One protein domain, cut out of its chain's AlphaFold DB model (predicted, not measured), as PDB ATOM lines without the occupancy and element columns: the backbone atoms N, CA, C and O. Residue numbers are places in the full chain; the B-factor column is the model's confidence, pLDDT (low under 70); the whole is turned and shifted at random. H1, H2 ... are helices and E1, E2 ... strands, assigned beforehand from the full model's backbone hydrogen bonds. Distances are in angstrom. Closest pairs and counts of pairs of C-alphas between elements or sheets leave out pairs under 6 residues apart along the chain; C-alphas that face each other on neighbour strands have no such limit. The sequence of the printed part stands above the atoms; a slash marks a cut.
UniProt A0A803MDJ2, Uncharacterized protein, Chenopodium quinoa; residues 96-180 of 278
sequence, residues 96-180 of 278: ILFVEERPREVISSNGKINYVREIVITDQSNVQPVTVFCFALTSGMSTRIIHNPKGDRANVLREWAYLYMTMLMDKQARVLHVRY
ATOM      1  N   ILE A  96     225.072 233.050 213.893       90.56
ATOM      2  CA  ILE A  96     225.143 234.311 213.157       90.56
ATOM      3  C   ILE A  96     226.505 234.394 212.469       90.56
ATOM      4  O   ILE A  96     227.535 234.403 213.140       90.56
ATOM      5  N   LEU A  97     226.504 234.486 211.140       89.19
ATOM      6  CA  LEU A  97     227.709 234.692 210.330       89.19
ATOM      7  C   LEU A  97     227.976 236.178 210.083       89.19
ATOM      8  O   LEU A  97     229.124 236.607 210.017       89.19
ATOM      9  N   PHE A  98     226.918 236.977 209.959       88.44
ATOM     10  CA  PHE A  98     227.028 238.402 209.674       88.44
ATOM     11  C   PHE A  98     225.874 239.179 210.297       88.44
ATOM     12  O   PHE A  98     224.740 238.699 210.349       88.44
ATOM     13  N   VAL A  99     226.176 240.398 210.736       85.06
ATOM     14  CA  VAL A  99     225.201 241.400 211.163       85.06
ATOM     15  C   VAL A  99     225.575 242.709 210.497       85.06
ATOM     16  O   VAL A  99     226.698 243.186 210.653       85.06
ATOM     17  N   GLU A 100     224.619 243.308 209.799       81.31
ATOM     18  CA  GLU A 100     224.774 244.642 209.244       81.31
ATOM     19  C   GLU A 100     225.038 245.651 210.373       81.31
ATOM     20  O   GLU A 100     224.261 245.768 211.330       81.31
ATOM     21  N   GLU A 101     226.152 246.379 210.270       79.00
ATOM     22  CA  GLU A 101     226.621 247.283 211.326       79.00
ATOM     23  C   GLU A 101     225.595 248.386 211.625       79.00
ATOM     24  O   GLU A 101     225.281 248.682 212.785       79.00
ATOM     25  N   ARG A 102     225.031 248.979 210.566       77.06
ATOM     26  CA  ARG A 102     224.071 250.081 210.654       77.06
ATOM     27  C   ARG A 102     222.723 249.672 210.068       77.06
ATOM     28  O   ARG A 102     222.685 249.119 208.978       77.06
ATOM     29  N   PRO A 103     221.606 249.965 210.756       79.75
ATOM     30  CA  PRO A 103     220.293 249.740 210.179       79.75
ATOM     31  C   PRO A 103     220.070 250.649 208.968       79.75
ATOM     32  O   PRO A 103     220.421 251.828 209.000       79.75
ATOM     33  N   ARG A 104     219.422 250.108 207.939       80.25
ATOM     34  CA  ARG A 104     218.893 250.852 206.795       80.25
ATOM     35  C   ARG A 104     217.517 251.416 207.105       80.25
ATOM     36  O   ARG A 104     216.724 250.788 207.806       80.25
ATOM     37  N   GLU A 105     217.216 252.578 206.545       80.56
ATOM     38  CA  GLU A 105     215.875 253.153 206.579       80.56
ATOM     39  C   GLU A 105     215.064 252.662 205.381       80.56
ATOM     40  O   GLU A 105     215.484 252.776 204.231       80.56
ATOM     41  N   VAL A 106     213.886 252.110 205.657       77.62
ATOM     42  CA  VAL A 106     212.927 251.641 204.658       77.62
ATOM     43  C   VAL A 106     211.600 252.341 204.902       77.62
ATOM     44  O   VAL A 106     210.988 252.200 205.964       77.62
ATOM     45  N   ILE A 107     211.144 253.093 203.905       76.62
ATOM     46  CA  ILE A 107     209.849 253.774 203.937       76.62
ATOM     47  C   ILE A 107     208.787 252.781 203.461       76.62
ATOM     48  O   ILE A 107     208.835 252.316 202.322       76.62
ATOM     49  N   SER A 108     207.844 252.421 204.331       71.81
ATOM     50  CA  SER A 108     206.721 251.559 203.950       71.81
ATOM     51  C   SER A 108     205.702 252.308 203.092       71.81
ATOM     52  O   SER A 108     205.674 253.537 203.057       71.81
ATOM     53  N   SER A 109     204.812 251.564 202.431       71.38
ATOM     54  CA  SER A 109     203.764 252.104 201.548       71.38
ATOM     55  C   SER A 109     202.854 253.152 202.207       71.38
ATOM     56  O   SER A 109     202.317 254.015 201.524       71.38
ATOM     57  N   ASN A 110     202.714 253.118 203.534       75.31
ATOM     58  CA  ASN A 110     201.974 254.104 204.328       75.31
ATOM     59  C   ASN A 110     202.820 255.311 204.796       75.31
ATOM     60  O   ASN A 110     202.397 256.040 205.690       75.31
ATOM     61  N   GLY A 111     204.030 255.498 204.260       72.38
ATOM     62  CA  GLY A 111     204.929 256.610 204.592       72.38
ATOM     63  C   GLY A 111     205.676 256.473 205.922       72.38
ATOM     64  O   GLY A 111     206.395 257.387 206.321       72.38
ATOM     65  N   LYS A 112     205.534 255.348 206.633       74.94
ATOM     66  CA  LYS A 112     206.231 255.115 207.904       74.94
ATOM     67  C   LYS A 112     207.679 254.675 207.668       74.94
ATOM     68  O   LYS A 112     207.949 253.781 206.872       74.94
ATOM     69  N   ILE A 113     208.607 255.272 208.413       72.75
ATOM     70  CA  ILE A 113     210.022 254.885 208.403       72.75
ATOM     71  C   ILE A 113     210.207 253.653 209.294       72.75
ATOM     72  O   ILE A 113     209.805 253.648 210.461       72.75
ATOM     73  N   ASN A 114     210.826 252.613 208.744       74.06
ATOM     74  CA  ASN A 114     211.229 251.408 209.457       74.06
ATOM     75  C   ASN A 114     212.742 251.255 209.366       74.06
ATOM     76  O   ASN A 114     213.325 251.439 208.303       74.06
ATOM     77  N   TYR A 115     213.370 250.883 210.474       75.56
ATOM     78  CA  TYR A 115     214.793 250.567 210.498       75.56
ATOM     79  C   TYR A 115     214.956 249.066 210.311       75.56
ATOM     80  O   TYR A 115     214.360 248.298 211.064       75.56
ATOM     81  N   VAL A 116     215.735 248.641 209.327       78.38
ATOM     82  CA  VAL A 116     215.939 247.230 208.990       78.38
ATOM     83  C   VAL A 116     217.420 246.917 209.082       78.38
ATOM     84  O   VAL A 116     218.242 247.676 208.579       78.38
ATOM     85  N   ARG A 117     217.767 245.815 209.742       80.69
ATOM     86  CA  ARG A 117     219.116 245.248 209.697       80.69
ATOM     87  C   ARG A 117     219.078 243.915 209.003       80.69
ATOM     88  O   ARG A 117     218.206 243.097 209.278       80.69
ATOM     89  N   GLU A 118     220.058 243.684 208.166       82.62
ATOM     90  CA  GLU A 118     220.304 242.364 207.632       82.62
ATOM     91  C   GLU A 118     221.160 241.537 208.589       82.62
ATOM     92  O   GLU A 118     222.133 242.027 209.168       82.62
ATOM     93  N   ILE A 119     220.797 240.270 208.746       86.31
ATOM     94  CA  ILE A 119     221.636 239.262 209.385       86.31
ATOM     95  C   ILE A 119     221.746 238.052 208.466       86.31
ATOM     96  O   ILE A 119     220.800 237.715 207.755       86.31
ATOM     97  N   VAL A 120     222.890 237.380 208.504       86.94
ATOM     98  CA  VAL A 120     223.085 236.107 207.805       86.94
ATOM     99  C   VAL A 120     223.288 235.021 208.843       86.94
ATOM    100  O   VAL A 120     224.149 235.145 209.719       86.94
ATOM    101  N   ILE A 121     222.478 233.971 208.752       90.12
ATOM    102  CA  ILE A 121     222.426 232.885 209.728       90.12
ATOM    103  C   ILE A 121     222.632 231.520 209.064       90.12
ATOM    104  O   ILE A 121     222.359 231.338 207.879       90.12
ATOM    105  N   THR A 122     223.124 230.545 209.825       92.31
ATOM    106  CA  THR A 122     223.299 229.156 209.377       92.31
ATOM    107  C   THR A 122     223.092 228.186 210.539       92.31
ATOM    108  O   THR A 122     223.195 228.569 211.704       92.31
ATOM    109  N   ASP A 123     222.809 226.930 210.226       92.44
ATOM    110  CA  ASP A 123     222.728 225.832 211.183       92.44
ATOM    111  C   ASP A 123     223.226 224.533 210.524       92.44
ATOM    112  O   ASP A 123     223.706 224.541 209.386       92.44
ATOM    113  N   GLN A 124     223.109 223.414 211.235       92.56
ATOM    114  CA  GLN A 124     223.506 222.095 210.741       92.56
ATOM    115  C   GLN A 124     222.632 221.549 209.601       92.56
ATOM    116  O   GLN A 124     223.028 220.577 208.963       92.56
ATOM    117  N   SER A 125     221.447 222.119 209.360       88.69
ATOM    118  CA  SER A 125     220.506 221.626 208.347       88.69
ATOM    119  C   SER A 125     220.726 222.250 206.971       88.69
ATOM    120  O   SER A 125     220.328 221.668 205.964       88.69
ATOM    121  N   ASN A 126     221.415 223.397 206.910       78.44
ATOM    122  CA  ASN A 126     221.584 224.158 205.680       78.44
ATOM    123  C   ASN A 126     223.016 224.173 205.145       78.44
ATOM    124  O   ASN A 126     223.965 224.630 205.789       78.44
ATOM    125  N   VAL A 127     223.146 223.784 203.873       74.06
ATOM    126  CA  VAL A 127     224.391 223.938 203.110       74.06
ATOM    127  C   VAL A 127     224.722 225.426 202.951       74.06
ATOM    128  O   VAL A 127     225.819 225.863 203.307       74.06
ATOM    129  N   GLN A 128     223.743 226.222 202.513       78.88
ATOM    130  CA  GLN A 128     223.898 227.656 202.264       78.88
ATOM    131  C   GLN A 128     223.353 228.513 203.419       78.88
ATOM    132  O   GLN A 128     222.284 228.203 203.952       78.88
ATOM    133  N   PRO A 129     224.043 229.605 203.798       85.38
ATOM    134  CA  PRO A 129     223.516 230.571 204.755       85.38
ATOM    135  C   PRO A 129     222.212 231.227 204.285       85.38
ATOM    136  O   PRO A 129     221.993 231.419 203.091       85.38
ATOM    137  N   VAL A 130     221.374 231.619 205.241       84.31
ATOM    138  CA  VAL A 130     220.095 232.296 205.001       84.31
ATOM    139  C   VAL A 130     220.224 233.765 205.382       84.31
ATOM    140  O   VAL A 130     220.697 234.089 206.472       84.31
ATOM    141  N   THR A 131     219.780 234.654 204.493       84.06
ATOM    142  CA  THR A 131     219.697 236.093 204.769       84.06
ATOM    143  C   THR A 131     218.339 236.419 205.377       84.06
ATOM    144  O   THR A 131     217.303 236.076 204.811       84.06
ATOM    145  N   VAL A 132     218.335 237.099 206.522       80.31
ATOM    146  CA  VAL A 132     217.124 237.513 207.237       80.31
ATOM    147  C   VAL A 132     217.139 239.025 207.429       80.31
ATOM    148  O   VAL A 132     218.123 239.604 207.889       80.31
ATOM    149  N   PHE A 133     216.018 239.672 207.115       77.31
ATOM    150  CA  PHE A 133     215.820 241.099 207.353       77.31
ATOM    151  C   PHE A 133     215.092 241.313 208.680       77.31
ATOM    152  O   PHE A 133     213.888 241.092 208.814       77.31
ATOM    153  N   CYS A 134     215.835 241.767 209.681       71.06
ATOM    154  CA  CYS A 134     215.318 242.111 210.991       71.06
ATOM    155  C   CYS A 134     214.770 243.538 210.980       71.06
ATOM    156  O   CYS A 134     215.522 244.514 210.979       71.06
ATOM    157  N   PHE A 135     213.449 243.666 211.033       63.06
ATOM    158  CA  PHE A 135     212.809 244.949 211.282       63.06
ATOM    159  C   PHE A 135     212.991 245.336 212.750       63.06
ATOM    160  O   PHE A 135     212.711 244.556 213.663       63.06
ATOM    161  N   ALA A 136     213.422 246.571 212.994       53.59
ATOM    162  CA  ALA A 136     213.254 247.191 214.292       53.59
ATOM    163  C   ALA A 136     211.761 247.155 214.640       53.59
ATOM    164  O   ALA A 136     210.913 247.406 213.785       53.59
ATOM    165  N   LEU A 137     211.470 246.850 215.907       46.00
ATOM    166  CA  LEU A 137     210.165 246.545 216.521       46.00
ATOM    167  C   LEU A 137     209.036 247.590 216.319       46.00
ATOM    168  O   LEU A 137     208.021 247.538 217.012       46.00
ATOM    169  N   THR A 138     209.213 248.572 215.437       40.69
ATOM    170  CA  THR A 138     208.249 249.609 215.071       40.69
ATOM    171  C   THR A 138     207.208 249.141 214.056       40.69
ATOM    172  O   THR A 138     206.125 249.727 214.034       40.69
ATOM    173  N   SER A 139     207.478 248.124 213.232       41.22
ATOM    174  CA  SER A 139     206.456 247.464 212.406       41.22
ATOM    175  C   SER A 139     205.827 246.308 213.197       41.22
ATOM    176  O   SER A 139     206.441 245.755 214.106       41.22
ATOM    177  N   GLY A 140     204.574 245.945 212.917       47.19
ATOM    178  CA  GLY A 140     203.820 244.936 213.681       47.19
ATOM    179  C   GLY A 140     204.446 243.529 213.740       47.19
ATOM    180  O   GLY A 140     203.926 242.682 214.459       47.19
ATOM    181  N   MET A 141     205.572 243.287 213.061       52.56
ATOM    182  CA  MET A 141     206.302 242.020 213.057       52.56
ATOM    183  C   MET A 141     207.052 241.823 214.383       52.56
ATOM    184  O   MET A 141     207.952 242.577 214.749       52.56
ATOM    185  N   SER A 142     206.611 240.834 215.155       58.00
ATOM    186  CA  SER A 142     207.091 240.531 216.505       58.00
ATOM    187  C   SER A 142     208.275 239.560 216.469       58.00
ATOM    188  O   SER A 142     208.126 238.405 216.853       58.00
ATOM    189  N   THR A 143     209.447 239.994 216.009       63.81
ATOM    190  CA  THR A 143     210.657 239.154 216.065       63.81
ATOM    191  C   THR A 143     211.386 239.369 217.390       63.81
ATOM    192  O   THR A 143     211.746 240.498 217.733       63.81
ATOM    193  N   ARG A 144     211.628 238.289 218.145       69.88
ATOM    194  CA  ARG A 144     212.453 238.304 219.361       69.88
ATOM    195  C   ARG A 144     213.782 237.619 219.072       69.88
ATOM    196  O   ARG A 144     213.807 236.455 218.698       69.88
ATOM    197  N   ILE A 145     214.883 238.330 219.296       75.19
ATOM    198  CA  ILE A 145     216.235 237.780 219.162       75.19
ATOM    199  C   ILE A 145     216.788 237.557 220.567       75.19
ATOM    200  O   ILE A 145     216.812 238.479 221.386       75.19
ATOM    201  N   ILE A 146     217.198 236.325 220.857       78.56
ATOM    202  CA  ILE A 146     217.794 235.938 222.137       78.56
ATOM    203  C   ILE A 146     219.234 235.524 221.862       78.56
ATOM    204  O   ILE A 146     219.478 234.558 221.146       78.56
ATOM    205  N   HIS A 147     220.190 236.244 222.445       78.69
ATOM    206  CA  HIS A 147     221.596 235.856 222.381       78.69
ATOM    207  C   HIS A 147     221.868 234.708 223.351       78.69
ATOM    208  O   HIS A 147     221.413 234.748 224.493       78.69
ATOM    209  N   ASN A 148     222.637 233.716 222.895       81.06
ATOM    210  CA  ASN A 148     223.013 232.536 223.675       81.06
ATOM    211  C   ASN A 148     221.807 231.880 224.376       81.06
ATOM    212  O   ASN A 148     221.797 231.772 225.608       81.06
ATOM    213  N   PRO A 149     220.770 231.466 223.618       85.06
ATOM    214  CA  PRO A 149     219.596 230.846 224.210       85.06
ATOM    215  C   PRO A 149     219.986 229.561 224.948       85.06
ATOM    216  O   PRO A 149     220.959 228.888 224.595       85.06
ATOM    217  N   LYS A 150     219.223 229.229 225.991       83.31
ATOM    218  CA  LYS A 150     219.352 227.968 226.733       83.31
ATOM    219  C   LYS A 150     218.422 226.915 226.126       83.31
ATOM    220  O   LYS A 150     217.420 227.269 225.518       83.31
ATOM    221  N   GLY A 151     218.742 225.643 226.338       84.88
ATOM    222  CA  GLY A 151     217.939 224.506 225.881       84.88
ATOM    223  C   GLY A 151     218.743 223.537 225.023       84.88
ATOM    224  O   GLY A 151     219.810 223.885 224.513       84.88
ATOM    225  N   ASP A 152     218.225 222.323 224.867       86.38
ATOM    226  CA  ASP A 152     218.967 221.207 224.274       86.38
ATOM    227  C   ASP A 152     219.379 221.488 222.831       86.38
ATOM    228  O   ASP A 152     220.548 221.340 222.487       86.38
ATOM    229  N   ARG A 153     218.473 222.023 222.005       87.00
ATOM    230  CA  ARG A 153     218.802 222.399 220.620       87.00
ATOM    231  C   ARG A 153     219.866 223.495 220.534       87.00
ATOM    232  O   ARG A 153     220.747 223.423 219.686       87.00
ATOM    233  N   ALA A 154     219.828 224.478 221.434       87.94
ATOM    234  CA  ALA A 154     220.853 225.518 221.490       87.94
ATOM    235  C   ALA A 154     222.213 224.965 221.950       87.94
ATOM    236  O   ALA A 154     223.254 225.446 221.505       87.94
ATOM    237  N   ASN A 155     222.211 223.954 222.826       89.75
ATOM    238  CA  ASN A 155     223.421 223.250 223.246       89.75
ATOM    239  C   ASN A 155     224.006 222.424 222.096       89.75
ATOM    240  O   ASN A 155     225.187 222.571 221.803       89.75
ATOM    241  N   VAL A 156     223.176 221.647 221.395       92.62
ATOM    242  CA  VAL A 156     223.584 220.874 220.210       92.62
ATOM    243  C   VAL A 156     224.181 221.786 219.140       92.62
ATOM    244  O   VAL A 156     225.258 221.494 218.626       92.62
ATOM    245  N   LEU A 157     223.536 222.920 218.846       92.50
ATOM    246  CA  LEU A 157     224.065 223.881 217.878       92.50
ATOM    247  C   LEU A 157     225.406 224.481 218.330       92.50
ATOM    248  O   LEU A 157     226.284 224.693 217.499       92.50
ATOM    249  N   ARG A 158     225.585 224.749 219.631       93.69
ATOM    250  CA  ARG A 158     226.859 225.250 220.175       93.69
ATOM    251  C   ARG A 158     227.989 224.235 220.022       93.69
ATOM    252  O   ARG A 158     229.065 224.622 219.577       93.69
ATOM    253  N   GLU A 159     227.737 222.965 220.326       95.00
ATOM    254  CA  GLU A 159     228.717 221.889 220.119       95.00
ATOM    255  C   GLU A 159     229.045 221.709 218.633       95.00
ATOM    256  O   GLU A 159     230.213 221.644 218.253       95.00
ATOM    257  N   TRP A 160     228.032 221.724 217.762       95.00
ATOM    258  CA  TRP A 160     228.242 221.684 216.316       95.00
ATOM    259  C   TRP A 160     229.085 222.870 215.832       95.00
ATOM    260  O   TRP A 160     230.062 222.684 215.110       95.00
ATOM    261  N   ALA A 161     228.773 224.088 216.276       93.44
ATOM    262  CA  ALA A 161     229.533 225.274 215.900       93.44
ATOM    263  C   ALA A 161     230.991 225.208 216.376       93.44
ATOM    264  O   ALA A 161     231.892 225.664 215.672       93.44
ATOM    265  N   TYR A 162     231.233 224.612 217.544       94.50
ATOM    266  CA  TYR A 162     232.578 224.375 218.051       94.50
ATOM    267  C   TYR A 162     233.345 223.363 217.186       94.50
ATOM    268  O   TYR A 162     234.472 223.638 216.773       94.50
ATOM    269  N   LEU A 163     232.723 222.228 216.848       95.88
ATOM    270  CA  LEU A 163     233.339 221.171 216.036       95.88
ATOM    271  C   LEU A 163     233.623 221.604 214.591       95.88
ATOM    272  O   LEU A 163     234.620 221.185 214.009       95.88
ATOM    273  N   TYR A 164     232.774 222.460 214.017       93.44
ATOM    274  CA  TYR A 164     232.869 222.914 212.625       93.44
ATOM    275  C   TYR A 164     233.298 224.384 212.500       93.44
ATOM    276  O   TYR A 164     232.989 225.047 211.507       93.44
ATOM    277  N   MET A 165     234.046 224.898 213.482       92.88
ATOM    278  CA  MET A 165     234.465 226.304 213.540       92.88
ATOM    279  C   MET A 165     235.180 226.765 212.261       92.88
ATOM    280  O   MET A 165     234.883 227.837 211.744       92.88
ATOM    281  N   THR A 166     236.083 225.952 211.703       93.00
ATOM    282  CA  THR A 166     236.812 226.298 210.471       93.00
ATOM    283  C   THR A 166     235.872 226.498 209.281       93.00
ATOM    284  O   THR A 166     236.013 227.471 208.548       93.00
ATOM    285  N   MET A 167     234.873 225.625 209.121       90.19
ATOM    286  CA  MET A 167     233.857 225.756 208.072       90.19
ATOM    287  C   MET A 167     232.994 227.007 208.290       90.19
ATOM    288  O   MET A 167     232.656 227.696 207.333       90.19
ATOM    289  N   LEU A 168     232.633 227.325 209.538       91.00
ATOM    290  CA  LEU A 168     231.865 228.535 209.848       91.00
ATOM    291  C   LEU A 168     232.649 229.815 209.548       91.00
ATOM    292  O   LEU A 168     232.073 230.758 209.009       91.00
ATOM    293  N   MET A 169     233.948 229.834 209.851       88.25
ATOM    294  CA  MET A 169     234.834 230.957 209.531       88.25
ATOM    295  C   MET A 169     234.982 231.144 208.020       88.25
ATOM    296  O   MET A 169     234.925 232.276 207.545       88.25
ATOM    297  N   ASP A 170     235.094 230.055 207.256       88.56
ATOM    298  CA  ASP A 170     235.096 230.108 205.791       88.56
ATOM    299  C   ASP A 170     233.774 230.672 205.246       88.56
ATOM    300  O   ASP A 170     233.766 231.663 204.513       88.56
ATOM    301  N   LYS A 171     232.629 230.143 205.704       87.50
ATOM    302  CA  LYS A 171     231.306 230.683 205.343       87.50
ATOM    303  C   LYS A 171     231.190 232.171 205.687       87.50
ATOM    304  O   LYS A 171     230.667 232.941 204.885       87.50
ATOM    305  N   GLN A 172     231.671 232.589 206.856       89.69
ATOM    306  CA  GLN A 172     231.668 233.992 207.268       89.69
ATOM    307  C   GLN A 172     232.545 234.860 206.356       89.69
ATOM    308  O   GLN A 172     232.099 235.927 205.934       89.69
ATOM    309  N   ALA A 173     233.756 234.413 206.019       86.94
ATOM    310  CA  ALA A 173     234.654 235.127 205.114       86.94
ATOM    311  C   ALA A 173     234.019 235.326 203.731       86.94
ATOM    312  O   ALA A 173     234.083 236.421 203.174       86.94
ATOM    313  N   ARG A 174     233.327 234.305 203.220       84.31
ATOM    314  CA  ARG A 174     232.599 234.386 201.949       84.31
ATOM    315  C   ARG A 174     231.442 235.367 202.007       84.31
ATOM    316  O   ARG A 174     231.347 236.235 201.148       84.31
ATOM    317  N   VAL A 175     230.625 235.323 203.063       85.19
ATOM    318  CA  VAL A 175     229.558 236.321 203.279       85.19
ATOM    319  C   VAL A 175     230.132 237.741 203.280       85.19
ATOM    320  O   VAL A 175     229.573 238.630 202.639       85.19
ATOM    321  N   LEU A 176     231.267 237.962 203.948       84.88
ATOM    322  CA  LEU A 176     231.941 239.260 203.938       84.88
ATOM    323  C   LEU A 176     232.456 239.634 202.545       84.88
ATOM    324  O   LEU A 176     232.322 240.791 202.169       84.88
ATOM    325  N   HIS A 177     232.978 238.686 201.768       81.81
ATOM    326  CA  HIS A 177     233.425 238.931 200.397       81.81
ATOM    327  C   HIS A 177     232.268 239.333 199.469       81.81
ATOM    328  O   HIS A 177     232.416 240.256 198.675       81.81
ATOM    329  N   VAL A 178     231.086 238.721 199.606       79.06
ATOM    330  CA  VAL A 178     229.884 239.138 198.853       79.06
ATOM    331  C   VAL A 178     229.478 240.566 199.201       79.06
ATOM    332  O   VAL A 178     229.144 241.363 198.324       79.06
ATOM    333  N   ARG A 179     229.465 240.890 200.496       80.06
ATOM    334  CA  ARG A 179     228.973 242.181 200.996       80.06
ATOM    335  C   ARG A 179     229.989 243.308 200.805       80.06
ATOM    336  O   ARG A 179     229.594 244.451 200.586       80.06
ATOM    337  N   TYR A 180     231.272 242.976 200.850       81.44
ATOM    338  CA  TYR A 180     232.406 243.884 200.712       81.44
ATOM    339  C   TYR A 180     233.406 243.298 199.710       81.44
ATOM    340  O   TYR A 180     234.489 242.852 200.103       81.44
TER     341      TYR A 180
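Overview. This is residues 96 to 180 of the 278 residues of an uncharacterized protein of Chenopodium quinoa (UniProt A0A803MDJ2). A long, narrow, strongly twisted sheet is built along one long strand, E3, with the short strands E1 and E2 one after the other on one side of it and E4 on the other. Near E1 two helices make a corner: H2 packs over E1, while H1 turns away from the sheet, and a long link, residues 136 to 151, runs back from E4 to H1. The printed part has 85 residues with four named strands, E1 to E4, followed along the chain by two named helices, H1 and H2; the sheet is branched, with E3 the antiparallel neighbour of E1, of E2 and of E4, and the class is mixed, helices and strands. The whole is loose, with a radius of gyration of the C-alphas of 15.2 A, and spans 47 by 33 by 19 A.

Along the chain. E1, residues 96 to 99, begins at C-alpha 96 (225.143, 234.311, 213.157) and is 7.4 A long. E2, residues 104 to 107, is 9.9 A long. E3, residues 113 to 122, is the longest strand at 29.0 A and ends at C-alpha 122 (223.299, 229.156, 209.377). E4, residues 130 to 135, is 15.9 A long. H1, residues 152 to 163, is 16.6 A long. H2, residues 165 to 179, is 21.0 A long and ends at C-alpha 179 (228.973, 242.181, 200.996).

Arrangement. The pairing along E3 is staggered. E1 and E3 are antiparallel at 155 degrees, with N 97 and O 120 at 2.8 A. E2 and E3 form a hairpin at 130 degrees, with N 104 and O 116 at 2.8 A and N 114 and O 106 at 2.8 A. E3 and E4 form a second hairpin at 154 degrees, with N 134 and O 117 at 2.7 A; E2, E3 and E4 are a meander, each strand the antiparallel neighbour of the one before. E1 and E2 are apart. H2 is on the sheet at a height of 8.5 A and over E1; it runs along the strands, at 23 degrees to E1 on the local plane. The closest C-alphas of E1 and H2 are those of Leu 97 and Gln 172, 5.1 A apart. H1 is not on the sheet. H1 and H2 are close but not clearly touching, the closest C-alphas being those of Ala 161 and Leu 168 at 7.3 A, and their lines are about perpendicular at 87 degrees. In H1 and H2 every O i to N i+4 pair is within hydrogen-bond range.

Size, cuts and confidence. The C-alphas of Asn 110 and Leu 163 are the two farthest apart, at 47.0 A. The printed part has no cut. The link from E4 to H1, 16 residues, is long. Residues 149 to 155, of which 152 to 155 belong to H1, stand free. The mean pLDDT of the printed part is 80.5, and residues 135 to 144 are under 70.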